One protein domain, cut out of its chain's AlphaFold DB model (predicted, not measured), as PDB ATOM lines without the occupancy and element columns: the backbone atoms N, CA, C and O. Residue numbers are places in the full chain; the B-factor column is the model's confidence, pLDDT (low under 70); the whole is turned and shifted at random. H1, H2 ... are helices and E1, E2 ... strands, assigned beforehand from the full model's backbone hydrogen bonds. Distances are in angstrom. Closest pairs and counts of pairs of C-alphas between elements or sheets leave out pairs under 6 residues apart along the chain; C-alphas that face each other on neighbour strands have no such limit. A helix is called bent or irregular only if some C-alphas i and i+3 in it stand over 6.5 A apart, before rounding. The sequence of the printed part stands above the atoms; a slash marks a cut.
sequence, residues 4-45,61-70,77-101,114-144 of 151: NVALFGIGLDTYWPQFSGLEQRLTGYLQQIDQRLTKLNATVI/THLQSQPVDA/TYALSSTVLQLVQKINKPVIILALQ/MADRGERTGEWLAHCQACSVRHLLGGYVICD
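Overview. This is residues 4 to 45, 61 to 70, 77 to 101 and 114 to 144 of the 151 residues of an uncharacterized protein of Buttiauxella agrestis (UniProt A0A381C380). A short two-stranded parallel pair, E1 and E2, is covered by the long helix H1, while E3 runs past E1 at some distance and, beyond it, the first residue of H2, Ser 81, meets H4 partway along its length at Leu 136, the two helices standing at a steep 61 degrees. H3 lies toward one end of the longest axis, its Gly 122 close to Leu 22 at the first residue of H1, and the sheet is small, with E3 pairing with no named strand. The printed part has 108 residues with four named helices and three named strands, in the order E1 H1 E2 H2 E3 H3 H4, in the class mixed, helices and strands. It is only just compact, close to loose, with a radius of gyration of the C-alphas of 15.2 A, and spans 48 by 35 by 22 A.

Arrangement. E1, residues 4 to 10, and E2, residues 42 to 45, are parallel neighbours with 50 degrees between their directions; N 5 and O 43, and N 45 and O 5, are within hydrogen-bond range, each pair at 2.8 A. With H1, residues 22 to 39, between them they form a strand-helix-strand unit, two parallel neighbour strands joined through a helix, with a right-handed crossover. The closest C-alphas of E1 and H1 are those of Gly 9 and Leu 30, 6.3 A apart. H2, residues 81 to 91, touches H4, residues 129 to 143, at a steep tilt of 61 degrees, the same way; the closest C-alphas are those of Ser 81 and Leu 136, 5.7 A apart, and H4 touches with residues 135 to 140 alone. E3, residues 95 to 98, is near E1, with 5 pairs of C-alphas within 10 A, and near H4, with 6. H3, residues 117 to 125, is close to but not clearly touching H1, with the C-alphas of Leu 22 and Gly 122 closest at 6.4 A; H3 and H4 meet only through their link. H1 and H4 are apart. In H1 and H3 every O i to N i+4 pair is within hydrogen-bond range, against 6 of 7 in H2 and 8 of 11 in H4.

Along the chain. E1 begins at C-alpha 4, (103.908, 10.762, 6.069), and measures 19.6 A. H1 is 26.1 A long, E2 9.5 A, H2 15.5 A, E3 9.6 A and H3 12.2 A. H4, 21.6 A long, ends at C-alpha 143, (127.982, 3.723, 7.644); it is neither bent nor irregular, but only just: C-alphas 131 and 134 are 6.3 A apart.

Size, cuts and confidence. The C-alphas farthest apart are those of Ser 65 and Ala 115, 48.7 A. Residues 46 to 60, 71 to 76 and 102 to 113 are not printed, with C-alpha gaps of 12.5 A, 21.4 A and 20.5 A. Of the links printed whole, E1 to H1 is long, with 11 residues. Mean pLDDT of the printed part is 83.8; residues 128 to 144 are under 70.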
ATOM      1  N   ASN A   4     103.989  12.216   6.038       96.06
ATOM      2  CA  ASN A   4     103.908  10.762   6.069       96.06
ATOM      3  C   ASN A   4     105.150  10.171   6.734       96.06
ATOM      4  O   ASN A   4     106.282  10.347   6.272       96.06
ATOM      5  N   VAL A   5     104.940   9.450   7.826       96.44
ATOM      6  CA  VAL A   5     106.010   8.969   8.694       96.44
ATOM      7  C   VAL A   5     105.979   7.452   8.762       96.44
ATOM      8  O   VAL A   5     104.974   6.866   9.159       96.44
ATOM      9  N   ALA A   6     107.102   6.812   8.445       96.81
ATOM     10  CA  ALA A   6     107.318   5.407   8.766       96.81
ATOM     11  C   ALA A   6     107.748   5.292  10.235       96.81
ATOM     12  O   ALA A   6     108.826   5.760  10.597       96.81
ATOM     13  N   LEU A   7     106.911   4.689  11.078       96.75
ATOM     14  CA  LEU A   7     107.177   4.494  12.504       96.75
ATOM     15  C   LEU A   7     107.471   3.024  12.777       96.75
ATOM     16  O   LEU A   7     106.679   2.163  12.407       96.75
ATOM     17  N   PHE A   8     108.559   2.731  13.478       95.81
ATOM     18  CA  PHE A   8     108.802   1.388  13.997       95.81
ATOM     19  C   PHE A   8     109.659   1.422  15.260       95.81
ATOM     20  O   PHE A   8     110.493   2.311  15.451       95.81
ATOM     21  N   GLY A   9     109.431   0.443  16.129       93.50
ATOM     22  CA  GLY A   9     110.295   0.171  17.269       93.50
ATOM     23  C   GLY A   9     111.297  -0.926  16.931       93.50
ATOM     24  O   GLY A   9     111.065  -1.725  16.027       93.50
ATOM     25  N   ILE A  10     112.406  -0.985  17.659       91.19
ATOM     26  CA  ILE A  10     113.412  -2.042  17.497       91.19
ATOM     27  C   ILE A  10     113.449  -2.959  18.716       91.19
ATOM     28  O   ILE A  10     113.361  -2.507  19.865       91.19
ATOM     29  N   GLY A  11     113.572  -4.253  18.455       89.75
ATOM     30  CA  GLY A  11     113.593  -5.296  19.469       89.75
ATOM     31  C   GLY A  11     114.666  -6.345  19.217       89.75
ATOM     32  O   GLY A  11     115.420  -6.273  18.245       89.75
ATOM     33  N   LEU A  12     114.691  -7.345  20.093       88.00
ATOM     34  CA  LEU A  12     115.469  -8.559  19.911       88.00
ATOM     35  C   LEU A  12     114.584  -9.751  20.275       88.00
ATOM     36  O   LEU A  12     114.172  -9.886  21.425       88.00
ATOM     37  N   ASP A  13     114.311 -10.611  19.299       88.81
ATOM     38  CA  ASP A  13     113.377 -11.736  19.421       88.81
ATOM     39  C   ASP A  13     113.726 -12.723  20.546       88.81
ATOM     40  O   ASP A  13     112.845 -13.249  21.226       88.81
ATOM     41  N   THR A  14     115.018 -12.896  20.827       87.88
ATOM     42  CA  THR A  14     115.504 -13.745  21.922       87.88
ATOM     43  C   THR A  14     114.979 -13.325  23.298       87.88
ATOM     44  O   THR A  14     114.972 -14.148  24.212       87.88
ATOM     45  N   TYR A  15     114.529 -12.077  23.473       86.62
ATOM     46  CA  TYR A  15     113.994 -11.576  24.740       86.62
ATOM     47  C   TYR A  15     112.565 -12.039  25.019       86.62
ATOM     48  O   TYR A  15     112.194 -12.167  26.184       86.62
ATOM     49  N   TRP A  16     111.767 -12.330  23.992       90.88
ATOM     50  CA  TRP A  16     110.349 -12.665  24.146       90.88
ATOM     51  C   TRP A  16     110.086 -13.935  24.969       90.88
ATOM     52  O   TRP A  16     109.253 -13.869  25.873       90.88
ATOM     53  N   PRO A  17     110.808 -15.060  24.774       89.69
ATOM     54  CA  PRO A  17     110.642 -16.227  25.642       89.69
ATOM     55  C   PRO A  17     111.268 -16.049  27.035       89.69
ATOM     56  O   PRO A  17     110.935 -16.804  27.944       89.69
ATOM     57  N   GLN A  18     112.180 -15.085  27.216       87.19
ATOM     58  CA  GLN A  18     112.890 -14.862  28.485       87.19
ATOM     59  C   GLN A  18     112.132 -13.924  29.431       87.19
ATOM     60  O   GLN A  18     112.215 -14.080  30.649       87.19
ATOM     61  N   PHE A  19     111.401 -12.952  28.881       87.31
ATOM     62  CA  PHE A  19     110.744 -11.892  29.642       87.31
ATOM     63  C   PHE A  19     109.274 -11.787  29.247       87.31
ATOM     64  O   PHE A  19     108.899 -11.063  28.320       87.31
ATOM     65  N   SER A  20     108.432 -12.511  29.983       87.50
ATOM     66  CA  SER A  20     106.984 -12.502  29.773       87.50
ATOM     67  C   SER A  20     106.418 -11.076  29.841       87.50
ATOM     68  O   SER A  20     106.747 -10.301  30.738       87.50
ATOM     69  N   GLY A  21     105.583 -10.712  28.865       89.31
ATOM     70  CA  GLY A  21     104.922  -9.402  28.788       89.31
ATOM     71  C   GLY A  21     105.790  -8.238  28.289       89.31
ATOM     72  O   GLY A  21     105.250  -7.159  28.029       89.31
ATOM     73  N   LEU A  22     107.102  -8.427  28.091       89.31
ATOM     74  CA  LEU A  22     107.991  -7.357  27.624       89.31
ATOM     75  C   LEU A  22     107.614  -6.873  26.216       89.31
ATOM     76  O   LEU A  22     107.451  -5.672  26.011       89.31
ATOM     77  N   GLU A  23     107.419  -7.790  25.264       92.38
ATOM     78  CA  GLU A  23     107.040  -7.455  23.881       92.38
ATOM     79  C   GLU A  23     105.747  -6.628  23.835       92.38
ATOM     80  O   GLU A  23     105.672  -5.589  23.174       92.38
ATOM     81  N   GLN A  24     104.738  -7.053  24.603       92.19
ATOM     82  CA  GLN A  24     103.448  -6.376  24.681       92.19
ATOM     83  C   GLN A  24     103.596  -4.961  25.252       92.19
ATOM     84  O   GLN A  24     103.009  -4.014  24.728       92.19
ATOM     85  N   ARG A  25     104.424  -4.791  26.288       90.31
ATOM     86  CA  ARG A  25     104.693  -3.484  26.900       90.31
ATOM     87  C   ARG A  25     105.420  -2.542  25.939       90.31
ATOM     88  O   ARG A  25     105.018  -1.387  25.799       90.31
ATOM     89  N   LEU A  26     106.439  -3.034  25.234       91.69
ATOM     90  CA  LEU A  26     107.184  -2.255  24.240       91.69
ATOM     91  C   LEU A  26     106.308  -1.857  23.046       91.69
ATOM     92  O   LEU A  26     106.359  -0.710  22.597       91.69
ATOM     93  N   THR A  27     105.446  -2.767  22.590       93.69
ATOM     94  CA  THR A  27     104.442  -2.485  21.555       93.69
ATOM     95  C   THR A  27     103.451  -1.423  22.030       93.69
ATOM     96  O   THR A  27     103.127  -0.503  21.281       93.69
ATOM     97  N   GLY A  28     103.025  -1.483  23.294       94.31
ATOM     98  CA  GLY A  28     102.161  -0.470  23.899       94.31
ATOM     99  C   GLY A  28     102.794   0.926  23.911       94.31
ATOM    100  O   GLY A  28     102.121   1.910  23.607       94.31
ATOM    101  N   TYR A  29     104.095   1.040  24.189       92.69
ATOM    102  CA  TYR A  29     104.799   2.325  24.083       92.69
ATOM    103  C   TYR A  29     104.864   2.836  22.642       92.69
ATOM    104  O   TYR A  29     104.636   4.021  22.400       92.69
ATOM    105  N   LEU A  30     105.122   1.949  21.679       94.75
ATOM    106  CA  LEU A  30     105.125   2.307  20.264       94.75
ATOM    107  C   LEU A  30     103.749   2.814  19.805       94.75
ATOM    108  O   LEU A  30     103.670   3.821  19.106       94.75
ATOM    109  N   GLN A  31     102.664   2.179  20.254       95.75
ATOM    110  CA  GLN A  31     101.295   2.634  19.986       95.75
ATOM    111  C   GLN A  31     101.010   4.020  20.577       95.75
ATOM    112  O   GLN A  31     100.321   4.824  19.954       95.75
ATOM    113  N   GLN A  32     101.554   4.344  21.753       94.94
ATOM    114  CA  GLN A  32     101.424   5.696  22.308       94.94
ATOM    115  C   GLN A  32     102.147   6.742  21.451       94.94
ATOM    116  O   GLN A  32     101.649   7.860  21.304       94.94
ATOM    117  N   ILE A  33     103.309   6.399  20.888       94.56
ATOM    118  CA  ILE A  33     104.047   7.273  19.966       94.56
ATOM    119  C   ILE A  33     103.241   7.479  18.683       94.56
ATOM    120  O   ILE A  33     103.058   8.625  18.278       94.56
ATOM    121  N   ASP A  34     102.710   6.401  18.104       96.38
ATOM    122  CA  ASP A  34     101.828   6.439  16.932       96.38
ATOM    123  C   ASP A  34     100.670   7.421  17.153       96.38
ATOM    124  O   ASP A  34     100.585   8.453  16.489       96.38
ATOM    125  N   GLN A  35      99.884   7.206  18.214       96.44
ATOM    126  CA  GLN A  35      98.751   8.065  18.563       96.44
ATOM    127  C   GLN A  35      99.143   9.538  18.738       96.44
ATOM    128  O   GLN A  35      98.368  10.434  18.392       96.44
ATOM    129  N   ARG A  36     100.322   9.820  19.308       95.06
ATOM    130  CA  ARG A  36     100.819  11.194  19.462       95.06
ATOM    131  C   ARG A  36     101.193  11.810  18.118       95.06
ATOM    132  O   ARG A  36     100.840  12.961  17.888       95.06
ATOM    133  N   LEU A  37     101.852  11.066  17.233       94.62
ATOM    134  CA  LEU A  37     102.185  11.531  15.885       94.62
ATOM    135  C   LEU A  37     100.923  11.773  15.051       94.62
ATOM    136  O   LEU A  37     100.813  12.821  14.415       94.62
ATOM    137  N   THR A  38      99.928  10.884  15.122       94.94
ATOM    138  CA  THR A  38      98.635  11.089  14.452       94.94
ATOM    139  C   THR A  38      97.948  12.368  14.935       94.94
ATOM    140  O   THR A  38      97.454  13.151  14.127       94.94
ATOM    141  N   LYS A  39      97.964  12.640  16.251       95.69
ATOM    142  CA  LYS A  39      97.419  13.884  16.834       95.69
ATOM    143  C   LYS A  39      98.155  15.147  16.379       95.69
ATOM    144  O   LYS A  39      97.579  16.227  16.432       95.69
ATOM    145  N   LEU A  40      99.402  15.019  15.928       93.12
ATOM    146  CA  LEU A  40     100.184  16.098  15.317       93.12
ATOM    147  C   LEU A  40      99.940  16.219  13.799       93.12
ATOM    148  O   LEU A  40     100.713  16.883  13.111       93.12
ATOM    149  N   ASN A  41      98.870  15.611  13.274       93.19
ATOM    150  CA  ASN A  41      98.504  15.583  11.853       93.19
ATOM    151  C   ASN A  41      99.524  14.869  10.943       93.19
ATOM    152  O   ASN A  41      99.615  15.186   9.753       93.19
ATOM    153  N   ALA A  42     100.282  13.905  11.476       94.94
ATOM    154  CA  ALA A  42     101.097  13.003  10.666       94.94
ATOM    155  C   ALA A  42     100.283  11.778  10.213       94.94
ATOM    156  O   ALA A  42      99.512  11.209  10.989       94.94
ATOM    157  N   THR A  43     100.492  11.336   8.974       96.00
ATOM    158  CA  THR A  43     100.028  10.029   8.495       96.00
ATOM    159  C   THR A  43     101.068   8.989   8.901       96.00
ATOM    160  O   THR A  43     102.190   9.014   8.396       96.00
ATOM    161  N   VAL A  44     100.732   8.091   9.824       96.31
ATOM    162  CA  VAL A  44     101.691   7.119  10.369       96.31
ATOM    163  C   VAL A  44     101.545   5.770   9.668       96.31
ATOM    164  O   VAL A  44     100.472   5.175   9.665       96.31
ATOM    165  N   ILE A  45     102.643   5.269   9.105       96.19
ATOM    166  CA  ILE A  45     102.767   3.899   8.608       96.19
ATOM    167  C   ILE A  45     103.544   3.116   9.666       96.19
ATOM    168  O   ILE A  45     104.772   3.199   9.737       96.19
ATOM    169  N   THR A  61     109.656  -3.622   2.211       92.06
ATOM    170  CA  THR A  61     108.871  -3.932   1.007       92.06
ATOM    171  C   THR A  61     107.516  -3.230   1.038       92.06
ATOM    172  O   THR A  61     107.115  -2.623   0.049       92.06
ATOM    173  N   HIS A  62     106.838  -3.237   2.189       92.38
ATOM    174  CA  HIS A  62     105.575  -2.523   2.374       92.38
ATOM    175  C   HIS A  62     105.714  -1.003   2.175       92.38
ATOM    176  O   HIS A  62     104.795  -0.366   1.669       92.38
ATOM    177  N   LEU A  63     106.860  -0.411   2.528       92.88
ATOM    178  CA  LEU A  63     107.099   1.024   2.354       92.88
ATOM    179  C   LEU A  63     107.403   1.437   0.905       92.88
ATOM    180  O   LEU A  63     107.246   2.612   0.587       92.88
ATOM    181  N   GLN A  64     107.800   0.517   0.016       87.56
ATOM    182  CA  GLN A  64     108.126   0.857  -1.381       87.56
ATOM    183  C   GLN A  64     106.931   1.425  -2.158       87.56
ATOM    184  O   GLN A  64     107.115   2.229  -3.068       87.56
ATOM    185  N   SER A  65     105.713   1.019  -1.802       86.19
ATOM    186  CA  SER A  65     104.472   1.484  -2.429       86.19
ATOM    187  C   SER A  65     103.829   2.674  -1.710       86.19
ATOM    188  O   SER A  65     102.736   3.090  -2.093       86.19
ATOM    189  N   GLN A  66     104.481   3.229  -0.684       89.44
ATOM    190  CA  GLN A  66     103.910   4.259   0.180       89.44
ATOM    191  C   GLN A  66     104.673   5.588   0.055       89.44
ATOM    192  O   GLN A  66     105.904   5.597  -0.043       89.44
ATOM    193  N   PRO A  67     103.985   6.741   0.108       89.56
ATOM    194  CA  PRO A  67     104.649   8.036   0.128       89.56
ATOM    195  C   PRO A  67     105.244   8.275   1.521       89.56
ATOM    196  O   PRO A  67     104.538   8.726   2.406       89.56
ATOM    197  N   VAL A  68     106.519   7.944   1.745       94.38
ATOM    198  CA  VAL A  68     107.212   8.184   3.028       94.38
ATOM    199  C   VAL A  68     108.077   9.439   2.941       94.38
ATOM    200  O   VAL A  68     108.953   9.539   2.071       94.38
ATOM    201  N   ASP A  69     107.883  10.368   3.876       95.00
ATOM    202  CA  ASP A  69     108.651  11.614   3.971       95.00
ATOM    203  C   ASP A  69     109.807  11.496   4.972       95.00
ATOM    204  O   ASP A  69     110.906  11.990   4.712       95.00
ATOM    205  N   ALA A  70     109.586  10.808   6.095       94.62
ATOM    206  CA  ALA A  70     110.577  10.608   7.150       94.62
ATOM    207  C   ALA A  70     110.394   9.273   7.886       94.62
ATOM    208  O   ALA A  70     109.322   8.665   7.873       94.62
ATOM    209  N   THR A  77     114.193  -1.238  22.991       82.69
ATOM    210  CA  THR A  77     115.102  -2.086  23.778       82.69
ATOM    211  C   THR A  77     116.442  -2.235  23.036       82.69
ATOM    212  O   THR A  77     116.800  -1.402  22.198       82.69
ATOM    213  N   TYR A  78     117.232  -3.255  23.361       78.25
ATOM    214  CA  TYR A  78     118.398  -3.652  22.588       78.25
ATOM    215  C   TYR A  78     117.987  -4.219  21.224       78.25
ATOM    216  O   TYR A  78     117.011  -4.957  21.116       78.25
ATOM    217  N   ALA A  79     118.762  -3.895  20.193       78.88
ATOM    218  CA  ALA A  79     118.599  -4.449  18.858       78.88
ATOM    219  C   ALA A  79     119.953  -4.555  18.155       78.88
ATOM    220  O   ALA A  79     120.898  -3.825  18.465       78.88
ATOM    221  N   LEU A  80     120.027  -5.452  17.172       77.69
ATOM    222  CA  LEU A  80     121.197  -5.590  16.315       77.69
ATOM    223  C   LEU A  80     121.258  -4.428  15.316       77.69
ATOM    224  O   LEU A  80     120.309  -4.174  14.572       77.69
ATOM    225  N   SER A  81     122.403  -3.743  15.263       75.62
ATOM    226  CA  SER A  81     122.625  -2.621  14.341       75.62
ATOM    227  C   SER A  81     122.490  -3.026  12.870       75.62
ATOM    228  O   SER A  81     122.014  -2.230  12.064       75.62
ATOM    229  N   SER A  82     122.823  -4.274  12.526       77.19
ATOM    230  CA  SER A  82     122.677  -4.835  11.178       77.19
ATOM    231  C   SER A  82     121.224  -4.870  10.695       77.19
ATOM    232  O   SER A  82     120.969  -4.563   9.534       77.19
ATOM    233  N   THR A  83     120.269  -5.181  11.575       80.38
ATOM    234  CA  THR A  83     118.834  -5.205  11.250       80.38
ATOM    235  C   THR A  83     118.307  -3.799  10.977       80.38
ATOM    236  O   THR A  83     117.586  -3.569  10.008       80.38
ATOM    237  N   VAL A  84     118.703  -2.836  11.811       83.62
ATOM    238  CA  VAL A  84     118.228  -1.450  11.723       83.62
ATOM    239  C   VAL A  84     118.836  -0.724  10.527       83.62
ATOM    240  O   VAL A  84     118.128  -0.051   9.780       83.62
ATOM    241  N   LEU A  85     120.146  -0.867  10.331       83.31
ATOM    242  CA  LEU A  85     120.873  -0.148   9.294       83.31
ATOM    243  C   LEU A  85     120.388  -0.534   7.894       83.31
ATOM    244  O   LEU A  85     120.146   0.350   7.077       83.31
ATOM    245  N   GLN A  86     120.197  -1.832   7.631       82.19
ATOM    246  CA  GLN A  86     119.721  -2.298   6.326       82.19
ATOM    247  C   GLN A  86     118.330  -1.753   6.000       82.19
ATOM    248  O   GLN A  86     118.086  -1.318   4.876       82.19
ATOM    249  N   LEU A  87     117.430  -1.731   6.984       87.00
ATOM    250  CA  LEU A  87     116.090  -1.183   6.812       87.00
ATOM    251  C   LEU A  87     116.126   0.309   6.486       87.00
ATOM    252  O   LEU A  87     115.530   0.742   5.502       87.00
ATOM    253  N   VAL A  88     116.851   1.094   7.282       88.19
ATOM    254  CA  VAL A  88     116.942   2.538   7.051       88.19
ATOM    255  C   VAL A  88     117.567   2.845   5.690       88.19
ATOM    256  O   VAL A  88     117.057   3.706   4.973       88.19
ATOM    257  N   GLN A  89     118.627   2.128   5.306       87.62
ATOM    258  CA  GLN A  89     119.265   2.292   3.999       87.62
ATOM    259  C   GLN A  89     118.304   1.983   2.845       87.62
ATOM    260  O   GLN A  89     118.300   2.712   1.856       87.62
ATOM    261  N   LYS A  90     117.459   0.949   2.973       88.00
ATOM    262  CA  LYS A  90     116.433   0.615   1.972       88.00
ATOM    263  C   LYS A  90     115.362   1.700   1.843       88.00
ATOM    264  O   LYS A  90     114.912   1.969   0.735       88.00
ATOM    265  N   ILE A  91     114.955   2.317   2.956       89.12
ATOM    266  CA  ILE A  91     113.936   3.379   2.948       89.12
ATOM    267  C   ILE A  91     114.522   4.696   2.411       89.12
ATOM    268  O   ILE A  91     113.838   5.421   1.692       89.12
ATOM    269  N   ASN A  92     115.788   4.995   2.726       89.62
ATOM    270  CA  ASN A  92     116.536   6.158   2.236       89.62
ATOM    271  C   ASN A  92     115.814   7.507   2.460       89.62
ATOM    272  O   ASN A  92     115.670   8.331   1.553       89.62
ATOM    273  N   LYS A  93     115.329   7.727   3.688       93.44
ATOM    274  CA  LYS A  93     114.658   8.963   4.129       93.44
ATOM    275  C   LYS A  93     115.320   9.519   5.394       93.44
ATOM    276  O   LYS A  93     116.011   8.770   6.084       93.44
ATOM    277  N   PRO A  94     115.120  10.808   5.726       93.62
ATOM    278  CA  PRO A  94     115.590  11.372   6.990       93.62
ATOM    279  C   PRO A  94     115.083  10.567   8.190       93.62
ATOM    280  O   PRO A  94     113.904  10.219   8.247       93.62
ATOM    281  N   VAL A  95     115.969  10.288   9.148       93.06
ATOM    282  CA  VAL A  95     115.657   9.490  10.341       93.06
ATOM    283  C   VAL A  95     115.639  10.366  11.577       93.06
ATOM    284  O   VAL A  95     116.597  11.081  11.864       93.06
ATOM    285  N   ILE A  96     114.572  10.235  12.351       93.00
ATOM    286  CA  ILE A  96     114.455  10.745  13.709       93.00
ATOM    287  C   ILE A  96     114.560   9.550  14.649       93.00
ATOM    288  O   ILE A  96     113.763   8.615  14.574       93.00
ATOM    289  N   ILE A  97     115.545   9.584  15.541       90.75
ATOM    290  CA  ILE A  97     115.755   8.543  16.547       90.75
ATOM    291  C   ILE A  97     115.116   8.993  17.860       90.75
ATOM    292  O   ILE A  97     115.559   9.956  18.484       90.75
ATOM    293  N   LEU A  98     114.086   8.273  18.293       90.06
ATOM    294  CA  LEU A  98     113.436   8.452  19.583       90.06
ATOM    295  C   LEU A  98     114.093   7.537  20.616       90.06
ATOM    296  O   LEU A  98     113.771   6.356  20.738       90.06
ATOM    297  N   ALA A  99     115.016   8.119  21.371       85.19
ATOM    298  CA  ALA A  99     115.646   7.514  22.537       85.19
ATOM    299  C   ALA A  99     114.907   7.930  23.820       85.19
ATOM    300  O   ALA A  99     115.439   8.673  24.644       85.19
ATOM    301  N   LEU A 100     113.641   7.531  23.944       82.00
ATOM    302  CA  LEU A 100     112.768   7.973  25.032       82.00
ATOM    303  C   LEU A 100     112.654   6.896  26.108       82.00
ATOM    304  O   LEU A 100     112.530   5.722  25.805       82.00
ATOM    305  N   GLN A 101     112.640   7.298  27.373       79.19
ATOM    306  CA  GLN A 101     112.242   6.410  28.464       79.19
ATOM    307  C   GLN A 101     110.757   6.631  28.796       79.19
ATOM    308  O   GLN A 101     110.279   7.764  28.708       79.19
ATOM    309  N   MET A 114     110.825  -6.990  43.531       86.94
ATOM    310  CA  MET A 114     110.547  -8.201  42.742       86.94
ATOM    311  C   MET A 114     111.409  -9.381  43.209       86.94
ATOM    312  O   MET A 114     112.637  -9.276  43.303       86.94
ATOM    313  N   ALA A 115     110.776 -10.531  43.452       84.00
ATOM    314  CA  ALA A 115     111.452 -11.733  43.934       84.00
ATOM    315  C   ALA A 115     112.281 -12.418  42.832       84.00
ATOM    316  O   ALA A 115     113.443 -12.778  43.065       84.00
ATOM    317  N   ASP A 116     111.715 -12.547  41.630       87.88
ATOM    318  CA  ASP A 116     112.344 -13.250  40.515       87.88
ATOM    319  C   ASP A 116     113.387 -12.394  39.778       87.88
ATOM    320  O   ASP A 116     113.233 -11.191  39.557       87.88
ATOM    321  N   ARG A 117     114.495 -13.023  39.377       84.19
ATOM    322  CA  ARG A 117     115.585 -12.328  38.679       84.19
ATOM    323  C   ARG A 117     115.234 -12.011  37.222       84.19
ATOM    324  O   ARG A 117     115.689 -10.981  36.716       84.19
ATOM    325  N   GLY A 118     114.481 -12.882  36.556       82.00
ATOM    326  CA  GLY A 118     113.994 -12.674  35.196       82.00
ATOM    327  C   GLY A 118     113.052 -11.478  35.134       82.00
ATOM    328  O   GLY A 118     113.280 -10.573  34.335       82.00
ATOM    329  N   GLU A 119     112.095 -11.397  36.057       82.88
ATOM    330  CA  GLU A 119     111.179 -10.258  36.199       82.88
ATOM    331  C   GLU A 119     111.929  -8.939  36.424       82.88
ATOM    332  O   GLU A 119     111.702  -7.970  35.697       82.88
ATOM    333  N   ARG A 120     112.911  -8.915  37.342       85.44
ATOM    334  CA  ARG A 120     113.775  -7.735  37.555       85.44
ATOM    335  C   ARG A 120     114.481  -7.282  36.284       85.44
ATOM    336  O   ARG A 120     114.587  -6.086  36.015       85.44
ATOM    337  N   THR A 121     115.001  -8.241  35.524       83.31
ATOM    338  CA  THR A 121     115.745  -7.964  34.292       83.31
ATOM    339  C   THR A 121     114.806  -7.467  33.196       83.31
ATOM    340  O   THR A 121     115.137  -6.499  32.517       83.31
ATOM    341  N   GLY A 122     113.614  -8.053  33.065       81.75
ATOM    342  CA  GLY A 122     112.577  -7.583  32.147       81.75
ATOM    343  C   GLY A 122     112.133  -6.150  32.451       81.75
ATOM    344  O   GLY A 122     112.076  -5.322  31.540       81.75
ATOM    345  N   GLU A 123     111.905  -5.824  33.728       83.94
ATOM    346  CA  GLU A 123     111.541  -4.467  34.159       83.94
ATOM    347  C   GLU A 123     112.658  -3.459  33.865       83.94
ATOM    348  O   GLU A 123     112.407  -2.368  33.353       83.94
ATOM    349  N   TRP A 124     113.912  -3.839  34.121       82.38
ATOM    350  CA  TRP A 124     115.066  -3.019  33.766       82.38
ATOM    351  C   TRP A 124     115.156  -2.784  32.251       82.38
ATOM    352  O   TRP A 124     115.330  -1.648  31.803       82.38
ATOM    353  N   LEU A 125     115.015  -3.839  31.441       79.88
ATOM    354  CA  LEU A 125     115.087  -3.759  29.978       79.88
ATOM    355  C   LEU A 125     113.997  -2.856  29.391       79.88
ATOM    356  O   LEU A 125     114.280  -2.118  28.448       79.88
ATOM    357  N   ALA A 126     112.800  -2.829  29.985       79.38
ATOM    358  CA  ALA A 126     111.716  -1.927  29.584       79.38
ATOM    359  C   ALA A 126     112.059  -0.430  29.752       79.38
ATOM    360  O   ALA A 126     111.366   0.432  29.200       79.38
ATOM    361  N   HIS A 127     113.128  -0.113  30.490       78.25
ATOM    362  CA  HIS A 127     113.601   1.244  30.764       78.25
ATOM    363  C   HIS A 127     115.001   1.544  30.205       78.25
ATOM    364  O   HIS A 127     115.450   2.688  30.252       78.25
ATOM    365  N   CYS A 128     115.699   0.563  29.626       67.94
ATOM    366  CA  CYS A 128     117.121   0.682  29.280       67.94
ATOM    367  C   CYS A 128     117.397   1.260  27.873       67.94
ATOM    368  O   CYS A 128     118.440   0.998  27.272       67.94
ATOM    369  N   GLN A 129     116.477   2.066  27.344       66.06
ATOM    370  CA  GLN A 129     116.495   2.555  25.958       66.06
ATOM    371  C   GLN A 129     117.689   3.466  25.652       66.06
ATOM    372  O   GLN A 129     118.278   3.392  24.574       66.06
ATOM    373  N   ALA A 130     118.112   4.269  26.634       59.16
ATOM    374  CA  ALA A 130     119.228   5.205  26.496       59.16
ATOM    375  C   ALA A 130     120.587   4.514  26.248       59.16
ATOM    376  O   ALA A 130     121.462   5.084  25.593       59.16
ATOM    377  N   CYS A 131     120.774   3.274  26.720       58.88
ATOM    378  CA  CYS A 131     122.038   2.544  26.574       58.88
ATOM    379  C   CYS A 131     122.282   2.064  25.134       58.88
ATOM    380  O   CYS A 131     123.417   2.101  24.654       58.88
ATOM    381  N   SER A 132     121.226   1.667  24.417       58.97
ATOM    382  CA  SER A 132     121.315   1.149  23.041       58.97
ATOM    383  C   SER A 132     121.627   2.240  22.009       58.97
ATOM    384  O   SER A 132     122.184   1.955  20.948       58.97
ATOM    385  N   VAL A 133     121.334   3.504  22.335       58.88
ATOM    386  CA  VAL A 133     121.552   4.667  21.458       58.88
ATOM    387  C   VAL A 133     123.010   4.778  21.027       58.88
ATOM    388  O   VAL A 133     123.290   4.962  19.845       58.88
ATOM    389  N   ARG A 134     123.953   4.626  21.967       55.78
ATOM    390  CA  ARG A 134     125.391   4.758  21.680       55.78
ATOM    391  C   ARG A 134     125.859   3.718  20.661       55.78
ATOM    392  O   ARG A 134     126.668   4.038  19.795       55.78
ATOM    393  N   HIS A 135     125.343   2.494  20.752       57.31
ATOM    394  CA  HIS A 135     125.695   1.414  19.834       57.31
ATOM    395  C   HIS A 135     125.104   1.640  18.433       57.31
ATOM    396  O   HIS A 135     125.808   1.501  17.434       57.31
ATOM    397  N   LEU A 136     123.837   2.063  18.357       58.12
ATOM    398  CA  LEU A 136     123.148   2.319  17.089       58.12
ATOM    399  C   LEU A 136     123.699   3.544  16.357       58.12
ATOM    400  O   LEU A 136     123.942   3.470  15.156       58.12
ATOM    401  N   LEU A 137     123.959   4.641  17.072       60.06
ATOM    402  CA  LEU A 137     124.573   5.835  16.489       60.06
ATOM    403  C   LEU A 137     126.000   5.563  16.012       60.06
ATOM    404  O   LEU A 137     126.381   6.068  14.964       60.06
ATOM    405  N   GLY A 138     126.774   4.738  16.727       54.75
ATOM    406  CA  GLY A 138     128.092   4.305  16.261       54.75
ATOM    407  C   GLY A 138     128.013   3.615  14.896       54.75
ATOM    408  O   GLY A 138     128.724   4.005  13.975       54.75
ATOM    409  N   GLY A 139     127.097   2.655  14.735       57.22
ATOM    410  CA  GLY A 139     126.860   1.994  13.446       57.22
ATOM    411  C   GLY A 139     126.348   2.946  12.361       57.22
ATOM    412  O   GLY A 139     126.821   2.895  11.229       57.22
ATOM    413  N   TYR A 140     125.438   3.859  12.706       53.69
ATOM    414  CA  TYR A 140     124.892   4.833  11.758       53.69
ATOM    415  C   TYR A 140     125.951   5.822  11.264       53.69
ATOM    416  O   TYR A 140     126.064   6.037  10.067       53.69
ATOM    417  N   VAL A 141     126.770   6.377  12.162       47.44
ATOM    418  CA  VAL A 141     127.836   7.340  11.832       47.44
ATOM    419  C   VAL A 141     128.980   6.685  11.054       47.44
ATOM    420  O   VAL A 141     129.584   7.327  10.202       47.44
ATOM    421  N   ILE A 142     129.289   5.410  11.320       45.25
ATOM    422  CA  ILE A 142     130.312   4.672  10.563       45.25
ATOM    423  C   ILE A 142     129.833   4.375   9.132       45.25
ATOM    424  O   ILE A 142     130.641   4.387   8.206       45.25
ATOM    425  N   CYS A 143     128.536   4.121   8.938       43.62
ATOM    426  CA  CYS A 143     127.982   3.723   7.644       43.62
ATOM    427  C   CYS A 143     127.379   4.881   6.821       43.62
ATOM    428  O   CYS A 143     127.347   4.778   5.596       43.62
ATOM    429  N   ASP A 144     126.948   5.984   7.442       43.09
ATOM    430  CA  ASP A 144     126.548   7.239   6.779       43.09
ATOM    431  C   ASP A 144     127.799   8.032   6.386       43.09
ATOM    432  O   ASP A 144     128.055   9.114   6.899       43.09
TER     433      ASP A 144